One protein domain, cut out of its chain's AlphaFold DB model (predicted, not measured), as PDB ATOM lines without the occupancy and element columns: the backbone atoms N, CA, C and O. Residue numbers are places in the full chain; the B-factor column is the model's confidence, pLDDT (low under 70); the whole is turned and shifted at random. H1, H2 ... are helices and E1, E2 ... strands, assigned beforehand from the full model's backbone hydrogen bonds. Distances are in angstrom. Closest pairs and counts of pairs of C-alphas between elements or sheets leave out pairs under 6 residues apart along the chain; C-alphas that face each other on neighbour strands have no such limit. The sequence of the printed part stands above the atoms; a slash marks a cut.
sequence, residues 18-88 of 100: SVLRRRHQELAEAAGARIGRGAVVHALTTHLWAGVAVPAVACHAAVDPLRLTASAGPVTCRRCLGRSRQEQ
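Overview. This is residues 18 to 88 of the 100 residues of an uncharacterized protein of Nocardiopsis metallicus (UniProt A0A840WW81). Helix H1 packs on the hairpin E2 and E3, chiefly on E3, with the small strand pair E1 and E4 next to them; helix H2 sits at the opposite end of the longest axis from H1. The printed part has 71 residues, with two named helices and four named strands in the order H1 E1 E2 E3 E4 H2, in two antiparallel sheets, class mixed. It is compact, radius of gyration of the C-alphas 11.5 A, spanning 33 by 25 by 20 A.

Arrangement. H1, residues 18 to 28, comes closest to E3, residues 52 to 57, at the C-alphas of His 24 and Pro 55, 5.0 A apart. E1, residues 32 to 35, is the antiparallel neighbour of E4, residues 68 to 71, with N 34 and O 69 2.8 A apart. E2, residues 44 to 49, forms a hairpin with E3, N 45 and O 56 being 2.8 A apart. H2, residues 78 to 86, is apart from H1. Each O i to N i+4 pair is within hydrogen-bond range in H1, 4 of 5 in H2.

Along the chain. H1 begins at C-alpha 18 (-47.924, 80.623, -1.364) and is 15.5 A long, E2 15.4 A and E3 15.8 A. H2, 12.6 A, ends at C-alpha 86 (-42.849, 85.753, -34.492).

Size, cuts and confidence. The C-alphas of Ser 18 and Gln 88, the two farthest apart, are 34.5 A apart. The printed part has no cut, and no link is long. Residues 86 to 88 are under pLDDT 70.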
ATOM      1  N   SER A  18     -46.635  79.953  -1.560       95.00
ATOM      2  CA  SER A  18     -47.924  80.623  -1.364       95.00
ATOM      3  C   SER A  18     -47.881  82.095  -1.787       95.00
ATOM      4  O   SER A  18     -48.783  82.559  -2.488       95.00
ATOM      5  N   VAL A  19     -46.808  82.815  -1.441       95.75
ATOM      6  CA  VAL A  19     -46.569  84.200  -1.888       95.75
ATOM      7  C   VAL A  19     -46.491  84.276  -3.412       95.75
ATOM      8  O   VAL A  19     -47.111  85.147  -4.023       95.75
ATOM      9  N   LEU A  20     -45.780  83.344  -4.043       95.25
ATOM     10  CA  LEU A  20     -45.626  83.294  -5.496       95.25
ATOM     11  C   LEU A  20     -46.941  83.005  -6.223       95.25
ATOM     12  O   LEU A  20     -47.249  83.689  -7.199       95.25
ATOM     13  N   ARG A  21     -47.749  82.055  -5.730       95.31
ATOM     14  CA  ARG A  21     -49.083  81.768  -6.289       95.31
ATOM     15  C   ARG A  21     -49.997  82.983  -6.198       95.31
ATOM     16  O   ARG A  21     -50.652  83.335  -7.175       95.31
ATOM     17  N   ARG A  22     -50.005  83.661  -5.048       95.06
ATOM     18  CA  ARG A  22     -50.752  84.910  -4.881       95.06
ATOM     19  C   ARG A  22     -50.271  85.972  -5.872       95.06
ATOM     20  O   ARG A  22     -51.090  86.601  -6.533       95.06
ATOM     21  N   ARG A  23     -48.954  86.140  -6.020       95.31
ATOM     22  CA  ARG A  23     -48.387  87.114  -6.960       95.31
ATOM     23  C   ARG A  23     -48.762  86.814  -8.410       95.31
ATOM     24  O   ARG A  23     -49.000  87.742  -9.176       95.31
ATOM     25  N   HIS A  24     -48.815  85.537  -8.781       95.00
ATOM     26  CA  HIS A  24     -49.272  85.091 -10.095       95.00
ATOM     27  C   HIS A  24     -50.728  85.496 -10.350       95.00
ATOM     28  O   HIS A  24     -51.002  86.143 -11.356       95.00
ATOM     29  N   GLN A  25     -51.627  85.224  -9.399       95.38
ATOM     30  CA  GLN A  25     -53.044  85.599  -9.489       95.38
ATOM     31  C   GLN A  25     -53.247  87.116  -9.588       95.38
ATOM     32  O   GLN A  25     -54.028  87.581 -10.411       95.38
ATOM     33  N   GLU A  26     -52.506  87.903  -8.805       94.38
ATOM     34  CA  GLU A  26     -52.574  89.372  -8.837       94.38
ATOM     35  C   GLU A  26     -52.177  89.973 -10.197       94.38
ATOM     36  O   GLU A  26     -52.578  91.093 -10.517       94.38
ATOM     37  N   LEU A  27     -51.373  89.261 -10.991       94.88
ATOM     38  CA  LEU A  27     -50.905  89.705 -12.305       94.88
ATOM     39  C   LEU A  27     -51.649  89.045 -13.473       94.88
ATOM     40  O   LEU A  27     -51.434  89.465 -14.606       94.88
ATOM     41  N   ALA A  28     -52.520  88.061 -13.227       91.69
ATOM     42  CA  ALA A  28     -53.191  87.288 -14.275       91.69
ATOM     43  C   ALA A  28     -54.055  88.158 -15.207       91.69
ATOM     44  O   ALA A  28     -54.034  87.970 -16.419       91.69
ATOM     45  N   GLU A  29     -54.741  89.157 -14.647       90.25
ATOM     46  CA  GLU A  29     -55.629  90.068 -15.386       90.25
ATOM     47  C   GLU A  29     -54.913  91.331 -15.906       90.25
ATOM     48  O   GLU A  29     -55.535  92.242 -16.458       90.25
ATOM     49  N   ALA A  30     -53.598  91.452 -15.700       94.06
ATOM     50  CA  ALA A  30     -52.861  92.640 -16.108       94.06
ATOM     51  C   ALA A  30     -52.513  92.599 -17.606       94.06
ATOM     52  O   ALA A  30     -51.952  91.626 -18.105       94.06
ATOM     53  N   ALA A  31     -52.729  93.715 -18.313       92.00
ATOM     54  CA  ALA A  31     -52.341  93.864 -19.725       92.00
ATOM     55  C   ALA A  31     -50.815  93.765 -19.949       92.00
ATOM     56  O   ALA A  31     -50.338  93.476 -21.047       92.00
ATOM     57  N   GLY A  32     -50.035  94.016 -18.900       95.31
ATOM     58  CA  GLY A  32     -48.597  93.814 -18.867       95.31
ATOM     59  C   GLY A  32     -48.022  94.161 -17.502       95.31
ATOM     60  O   GLY A  32     -48.740  94.522 -16.566       95.31
ATOM     61  N   ALA A  33     -46.699  94.093 -17.383       97.25
ATOM     62  CA  ALA A  33     -46.006  94.424 -16.145       97.25
ATOM     63  C   ALA A  33     -44.783  95.313 -16.364       97.25
ATOM     64  O   ALA A  33     -44.072  95.213 -17.363       97.25
ATOM     65  N   ARG A  34     -44.517  96.177 -15.388       97.25
ATOM     66  CA  ARG A  34     -43.269  96.932 -15.250       97.25
ATOM     67  C   ARG A  34     -42.323  96.183 -14.319       97.25
ATOM     68  O   ARG A  34     -42.768  95.525 -13.384       97.25
ATOM     69  N   ILE A  35     -41.021  96.310 -14.559       96.19
ATOM     70  CA  ILE A  35     -39.987  95.743 -13.686       96.19
ATOM     71  C   ILE A  35     -39.516  96.840 -12.725       96.19
ATOM     72  O   ILE A  35     -38.948  97.852 -13.149       96.19
ATOM     73  N   GLY A  36     -39.746  96.657 -11.425       92.44
ATOM     74  CA  GLY A  36     -39.460  97.666 -10.404       92.44
ATOM     75  C   GLY A  36     -40.174  98.992 -10.691       92.44
ATOM     76  O   GLY A  36     -41.370  99.017 -10.959       92.44
ATOM     77  N   ARG A  37     -39.425 100.104 -10.659       90.88
ATOM     78  CA  ARG A  37     -39.932 101.463 -10.948       90.88
ATOM     79  C   ARG A  37     -39.763 101.891 -12.416       90.88
ATOM     80  O   ARG A  37     -39.861 103.076 -12.719       90.88
ATOM     81  N   GLY A  38     -39.456 100.961 -13.324       91.44
ATOM     82  CA  GLY A  38     -39.242 101.271 -14.741       91.44
ATOM     83  C   GLY A  38     -40.516 101.732 -15.461       91.44
ATOM     84  O   GLY A  38     -41.626 101.404 -15.052       91.44
ATOM     85  N   ALA A  39     -40.357 102.463 -16.567       94.44
ATOM     86  CA  ALA A  39     -41.474 102.915 -17.410       94.44
ATOM     87  C   ALA A  39     -41.838 101.930 -18.539       94.44
ATOM     88  O   ALA A  39     -42.889 102.057 -19.164       94.44
ATOM     89  N   VAL A  40     -40.972 100.951 -18.816       97.31
ATOM     90  CA  VAL A  40     -41.183  99.966 -19.882       97.31
ATOM     91  C   VAL A  40     -42.173  98.904 -19.414       97.31
ATOM     92  O   VAL A  40     -41.982  98.284 -18.369       97.31
ATOM     93  N   VAL A  41     -43.215  98.681 -20.213       97.88
ATOM     94  CA  VAL A  41     -44.228  97.653 -19.980       97.88
ATOM     95  C   VAL A  41     -43.865  96.422 -20.797       97.88
ATOM     96  O   VAL A  41     -43.638  96.497 -22.006       97.88
ATOM     97  N   HIS A  42     -43.805  95.282 -20.132       97.75
ATOM     98  CA  HIS A  42     -43.486  93.987 -20.702       97.75
ATOM     99  C   HIS A  42     -44.747  93.133 -20.817       97.75
ATOM    100  O   HIS A  42     -45.639  93.227 -19.974       97.75
ATOM    101  N   ALA A  43     -44.785  92.277 -21.838       96.50
ATOM    102  CA  ALA A  43     -45.790  91.224 -21.919       96.50
ATOM    103  C   ALA A  43     -45.565  90.222 -20.781       96.50
ATOM    104  O   ALA A  43     -44.416  89.835 -20.524       96.50
ATOM    105  N   LEU A  44     -46.649  89.828 -20.120       95.62
ATOM    106  CA  LEU A  44     -46.639  88.798 -19.091       95.62
ATOM    107  C   LEU A  44     -46.682  87.406 -19.723       95.62
ATOM    108  O   LEU A  44     -47.252  87.201 -20.790       95.62
ATOM    109  N   THR A  45     -46.050  86.459 -19.049       94.44
ATOM    110  CA  THR A  45     -46.129  85.027 -19.319       94.44
ATOM    111  C   THR A  45     -46.038  84.279 -17.988       94.44
ATOM    112  O   THR A  45     -45.804  84.883 -16.938       94.44
ATOM    113  N   THR A  46     -46.215  82.964 -18.017       94.81
ATOM    114  CA  THR A  46     -46.082  82.101 -16.841       94.81
ATOM    115  C   THR A  46     -44.868  81.202 -17.000       94.81
ATOM    116  O   THR A  46     -44.687  80.575 -18.038       94.81
ATOM    117  N   HIS A  47     -44.036  81.135 -15.965       92.06
ATOM    118  CA  HIS A  47     -42.912  80.204 -15.874       92.06
ATOM    119  C   HIS A  47     -43.132  79.231 -14.724       92.06
ATOM    120  O   HIS A  47     -43.772  79.573 -13.735       92.06
ATOM    121  N   LEU A  48     -42.570  78.028 -14.831       91.69
ATOM    122  CA  LEU A  48     -42.527  77.088 -13.719       91.69
ATOM    123  C   LEU A  48     -41.187  77.233 -12.989       91.69
ATOM    124  O   LEU A  48     -40.129  77.052 -13.590       91.69
ATOM    125  N   TRP A  49     -41.227  77.545 -11.696       87.38
ATOM    126  CA  TRP A  49     -40.048  77.620 -10.836       87.38
ATOM    127  C   TRP A  49     -40.225  76.702  -9.630       87.38
ATOM    128  O   TRP A  49     -41.154  76.882  -8.849       87.38
ATOM    129  N   ALA A  50     -39.371  75.681  -9.515       85.50
ATOM    130  CA  ALA A  50     -39.456  74.658  -8.465       85.50
ATOM    131  C   ALA A  50     -40.876  74.061  -8.294       85.50
ATOM    132  O   ALA A  50     -41.345  73.849  -7.180       85.50
ATOM    133  N   GLY A  51     -41.586  73.825  -9.407       88.75
ATOM    134  CA  GLY A  51     -42.959  73.297  -9.403       88.75
ATOM    135  C   GLY A  51     -44.060  74.330  -9.120       88.75
ATOM    136  O   GLY A  51     -45.235  73.972  -9.090       88.75
ATOM    137  N   VAL A  52     -43.717  75.609  -8.947       92.38
ATOM    138  CA  VAL A  52     -44.666  76.707  -8.724       92.38
ATOM    139  C   VAL A  52     -44.787  77.554  -9.988       92.38
ATOM    140  O   VAL A  52     -43.783  78.001 -10.540       92.38
ATOM    141  N   ALA A  53     -46.014  77.786 -10.454       93.62
ATOM    142  CA  ALA A  53     -46.275  78.741 -11.527       93.62
ATOM    143  C   ALA A  53     -46.025  80.169 -11.016       93.62
ATOM    144  O   ALA A  53     -46.638  80.602 -10.038       93.62
ATOM    145  N   VAL A  54     -45.115  80.890 -11.667       94.94
ATOM    146  CA  VAL A  54     -44.723  82.256 -11.315       94.94
ATOM    147  C   VAL A  54     -44.940  83.202 -12.494       94.94
ATOM    148  O   VAL A  54     -44.760  82.804 -13.651       94.94
ATOM    149  N   PRO A  55     -45.313  84.467 -12.235       95.81
ATOM    150  CA  PRO A  55     -45.427  85.459 -13.289       95.81
ATOM    151  C   PRO A  55     -44.029  85.828 -13.788       95.81
ATOM    152  O   PRO A  55     -43.117  86.092 -13.006       95.81
ATOM    153  N   ALA A  56     -43.864  85.877 -15.100       95.19
ATOM    154  CA  ALA A  56     -42.623  86.244 -15.755       95.19
ATOM    155  C   ALA A  56     -42.900  87.228 -16.894       95.19
ATOM    156  O   ALA A  56     -44.040  87.447 -17.302       95.19
ATOM    157  N   VAL A  57     -41.842  87.840 -17.419       95.94
ATOM    158  CA  VAL A  57     -41.932  88.661 -18.630       95.94
ATOM    159  C   VAL A  57     -41.498  87.842 -19.837       95.94
ATOM    160  O   VAL A  57     -40.472  87.170 -19.783       95.94
ATOM    161  N   ALA A  58     -42.215  87.950 -20.956       94.31
ATOM    162  CA  ALA A  58     -41.971  87.129 -22.150       94.31
ATOM    163  C   ALA A  58     -40.555  87.280 -22.746       94.31
ATOM    164  O   ALA A  58     -40.078  86.435 -23.500       94.31
ATOM    165  N   CYS A  59     -39.862  88.380 -22.433       94.69
ATOM    166  CA  CYS A  59     -38.482  88.607 -22.858       94.69
ATOM    167  C   CYS A  59     -37.418  88.129 -21.856       94.69
ATOM    168  O   CYS A  59     -36.235  88.348 -22.117       94.69
ATOM    169  N   HIS A  60     -37.816  87.528 -20.731       93.25
ATOM    170  CA  HIS A  60     -36.945  87.024 -19.660       93.25
ATOM    171  C   HIS A  60     -36.014  88.076 -19.026       93.25
ATOM    172  O   HIS A  60     -34.982  87.744 -18.456       93.25
ATOM    173  N   ALA A  61     -36.360  89.365 -19.120       92.19
ATOM    174  CA  ALA A  61     -35.549  90.456 -18.567       92.19
ATOM    175  C   ALA A  61     -35.624  90.581 -17.030       92.19
ATOM    176  O   ALA A  61     -34.800  91.272 -16.436       92.19
ATOM    177  N   ALA A  62     -36.603  89.938 -16.391       86.56
ATOM    178  CA  ALA A  62     -36.718  89.841 -14.941       86.56
ATOM    179  C   ALA A  62     -36.762  88.371 -14.527       86.56
ATOM    180  O   ALA A  62     -37.545  87.601 -15.078       86.56
ATOM    181  N   VAL A  63     -35.922  88.029 -13.550       82.50
ATOM    182  CA  VAL A  63     -35.846  86.692 -12.944       82.50
ATOM    183  C   VAL A  63     -36.661  86.630 -11.651       82.50
ATOM    184  O   VAL A  63     -37.205  85.585 -11.323       82.50
ATOM    185  N   ASP A  64     -36.781  87.756 -10.938       91.19
ATOM    186  CA  ASP A  64     -37.548  87.842  -9.695       91.19
ATOM    187  C   ASP A  64     -39.007  88.274  -9.967       91.19
ATOM    188  O   ASP A  64     -39.240  89.442 -10.318       91.19
ATOM    189  N   PRO A  65     -39.996  87.374  -9.788       92.25
ATOM    190  CA  PRO A  65     -41.413  87.675  -9.996       92.25
ATOM    191  C   PRO A  65     -41.951  88.742  -9.031       92.25
ATOM    192  O   PRO A  65     -42.911  89.445  -9.357       92.25
ATOM    193  N   LEU A  66     -41.327  88.924  -7.862       94.50
ATOM    194  CA  LEU A  66     -41.760  89.899  -6.859       94.50
ATOM    195  C   LEU A  66     -41.433  91.342  -7.267       94.50
ATOM    196  O   LEU A  66     -42.017  92.283  -6.733       94.50
ATOM    197  N   ARG A  67     -40.557  91.537  -8.262       94.88
ATOM    198  CA  ARG A  67     -40.250  92.862  -8.825       94.88
ATOM    199  C   ARG A  67     -41.230  93.315  -9.900       94.88
ATOM    200  O   ARG A  67     -41.167  94.475 -10.313       94.88
ATOM    201  N   LEU A  68     -42.092  92.431 -10.394       95.81
ATOM    202  CA  LEU A  68     -43.079  92.784 -11.408       95.81
ATOM    203  C   LEU A  68     -44.178  93.624 -10.775       95.81
ATOM    204  O   LEU A  68     -44.591  93.342  -9.662       95.81
ATOM    205  N   THR A  69     -44.665  94.646 -11.468       96.12
ATOM    206  CA  THR A  69     -45.800  95.476 -11.040       96.12
ATOM    207  C   THR A  69     -46.794  95.588 -12.182       96.12
ATOM    208  O   THR A  69     -46.389  95.893 -13.303       96.12
ATOM    209  N   ALA A  70     -48.081  95.372 -11.903       95.94
ATOM    210  CA  ALA A  70     -49.136  95.442 -12.907       95.94
ATOM    211  C   ALA A  70     -49.142  96.795 -13.639       95.94
ATOM    212  O   ALA A  70     -48.871  97.862 -13.071       95.94
ATOM    213  N   SER A  71     -49.458  96.749 -14.926       95.31
ATOM    214  CA  SER A  71     -49.664  97.915 -15.768       95.31
ATOM    215  C   SER A  71     -50.940  97.730 -16.574       95.31
ATOM    216  O   SER A  71     -51.113  96.708 -17.232       95.31
ATOM    217  N   ALA A  72     -51.802  98.747 -16.556       90.25
ATOM    218  CA  ALA A  72     -52.959  98.831 -17.446       90.25
ATOM    219  C   ALA A  72     -52.589  99.367 -18.845       90.25
ATOM    220  O   ALA A  72     -53.390  99.292 -19.770       90.25
ATOM    221  N   GLY A  73     -51.384  99.932 -19.003       90.38
ATOM    222  CA  GLY A  73     -50.890 100.418 -20.293       90.38
ATOM    223  C   GLY A  73     -50.409  99.286 -21.213       90.38
ATOM    224  O   GLY A  73     -50.045  98.219 -20.713       90.38
ATOM    225  N   PRO A  74     -50.349  99.523 -22.537       94.56
ATOM    226  CA  PRO A  74     -49.927  98.519 -23.512       94.56
ATOM    227  C   PRO A  74     -48.446  98.152 -23.362       94.56
ATOM    228  O   PRO A  74     -47.644  98.927 -22.836       94.56
ATOM    229  N   VAL A  75     -48.062  96.984 -23.881       96.75
ATOM    230  CA  VAL A  75     -46.665  96.524 -23.921       96.75
ATOM    231  C   VAL A  75     -45.810  97.478 -24.761       96.75
ATOM    232  O   VAL A  75     -46.073  97.694 -25.941       96.75
ATOM    233  N   THR A  76     -44.739  98.008 -24.168       97.50
ATOM    234  CA  THR A  76     -43.779  98.914 -24.825       97.50
ATOM    235  C   THR A  76     -42.387  98.302 -24.984       97.50
ATOM    236  O   THR A  76     -41.535  98.845 -25.693       97.50
ATOM    237  N   CYS A  77     -42.123  97.146 -24.368       97.62
ATOM    238  CA  CYS A  77     -40.857  96.440 -24.520       97.62
ATOM    239  C   CYS A  77     -40.681  95.925 -25.956       97.62
ATOM    240  O   CYS A  77     -41.379  95.008 -26.392       97.62
ATOM    241  N   ARG A  78     -39.665  96.438 -26.663       96.56
ATOM    242  CA  ARG A  78     -39.350  96.037 -28.047       96.56
ATOM    243  C   ARG A  78     -39.134  94.528 -28.217       96.56
ATOM    244  O   ARG A  78     -39.579  93.967 -29.208       96.56
ATOM    245  N   ARG A  79     -38.497  93.856 -27.246       95.44
ATOM    246  CA  ARG A  79     -38.283  92.394 -27.302       95.44
ATOM    247  C   ARG A  79     -39.592  91.611 -27.177       95.44
ATOM    248  O   ARG A  79     -39.769  90.627 -27.884       95.44
ATOM    249  N   CYS A  80     -40.498  92.049 -26.301       95.81
ATOM    250  CA  CYS A  80     -41.821  91.434 -26.163       95.81
ATOM    251  C   CYS A  80     -42.650  91.625 -27.440       95.81
ATOM    252  O   CYS A  80     -43.211  90.659 -27.941       95.81
ATOM    253  N   LEU A  81     -42.647  92.838 -28.004       94.62
ATOM    254  CA  LEU A  81     -43.335  93.144 -29.264       94.62
ATOM    255  C   LEU A  81     -42.768  92.373 -30.465       94.62
ATOM    256  O   LEU A  81     -43.503  92.054 -31.393       94.62
ATOM    257  N   GLY A  82     -41.461  92.099 -30.478       91.81
ATOM    258  CA  GLY A  82     -40.835  91.271 -31.509       91.81
ATOM    259  C   GLY A  82     -41.250  89.802 -31.410       91.81
ATOM    260  O   GLY A  82     -41.558  89.189 -32.427       91.81
ATOM    261  N   ARG A  83     -41.318  89.249 -30.191       85.88
ATOM    262  CA  ARG A  83     -41.740  87.856 -29.957       85.88
ATOM    263  C   ARG A  83     -43.194  87.602 -30.343       85.88
ATOM    264  O   ARG A  83     -43.448  86.632 -31.043       85.88
ATOM    265  N   SER A  84     -44.112  88.501 -29.981       78.50
ATOM    266  CA  SER A  84     -45.533  88.334 -30.317       78.50
ATOM    267  C   SER A  84     -45.791  88.293 -31.827       78.50
ATOM    268  O   SER A  84     -46.745  87.667 -32.266       78.50
ATOM    269  N   ARG A  85     -44.943  88.955 -32.629       74.81
ATOM    270  CA  ARG A  85     -45.016  88.904 -34.099       74.81
ATOM    271  C   ARG A  85     -44.484  87.585 -34.659       74.81
ATOM    272  O   ARG A  85     -45.018  87.096 -35.639       74.81
ATOM    273  N   GLN A  86     -43.454  87.010 -34.040       65.06
ATOM    274  CA  GLN A  86     -42.849  85.753 -34.492       65.06
ATOM    275  C   GLN A  86     -43.738  84.533 -34.222       65.06
ATOM    276  O   GLN A  86     -43.748  83.620 -35.033       65.06
ATOM    277  N   GLU A  87     -44.514  84.520 -33.133       61.59
ATOM    278  CA  GLU A  87     -45.520  83.464 -32.901       61.59
ATOM    279  C   GLU A  87     -46.648  83.471 -33.946       61.59
ATOM    280  O   GLU A  87     -47.308  82.456 -34.141       61.59
ATOM    281  N   GLN A  88     -46.870  84.601 -34.621       59.47
ATOM    282  CA  GLN A  88     -47.958  84.770 -35.586       59.47
ATOM    283  C   GLN A  88     -47.540  84.494 -37.033       59.47
ATOM    284  O   GLN A  88     -48.406  84.264 -37.874       59.47
TER     285      GLN A  88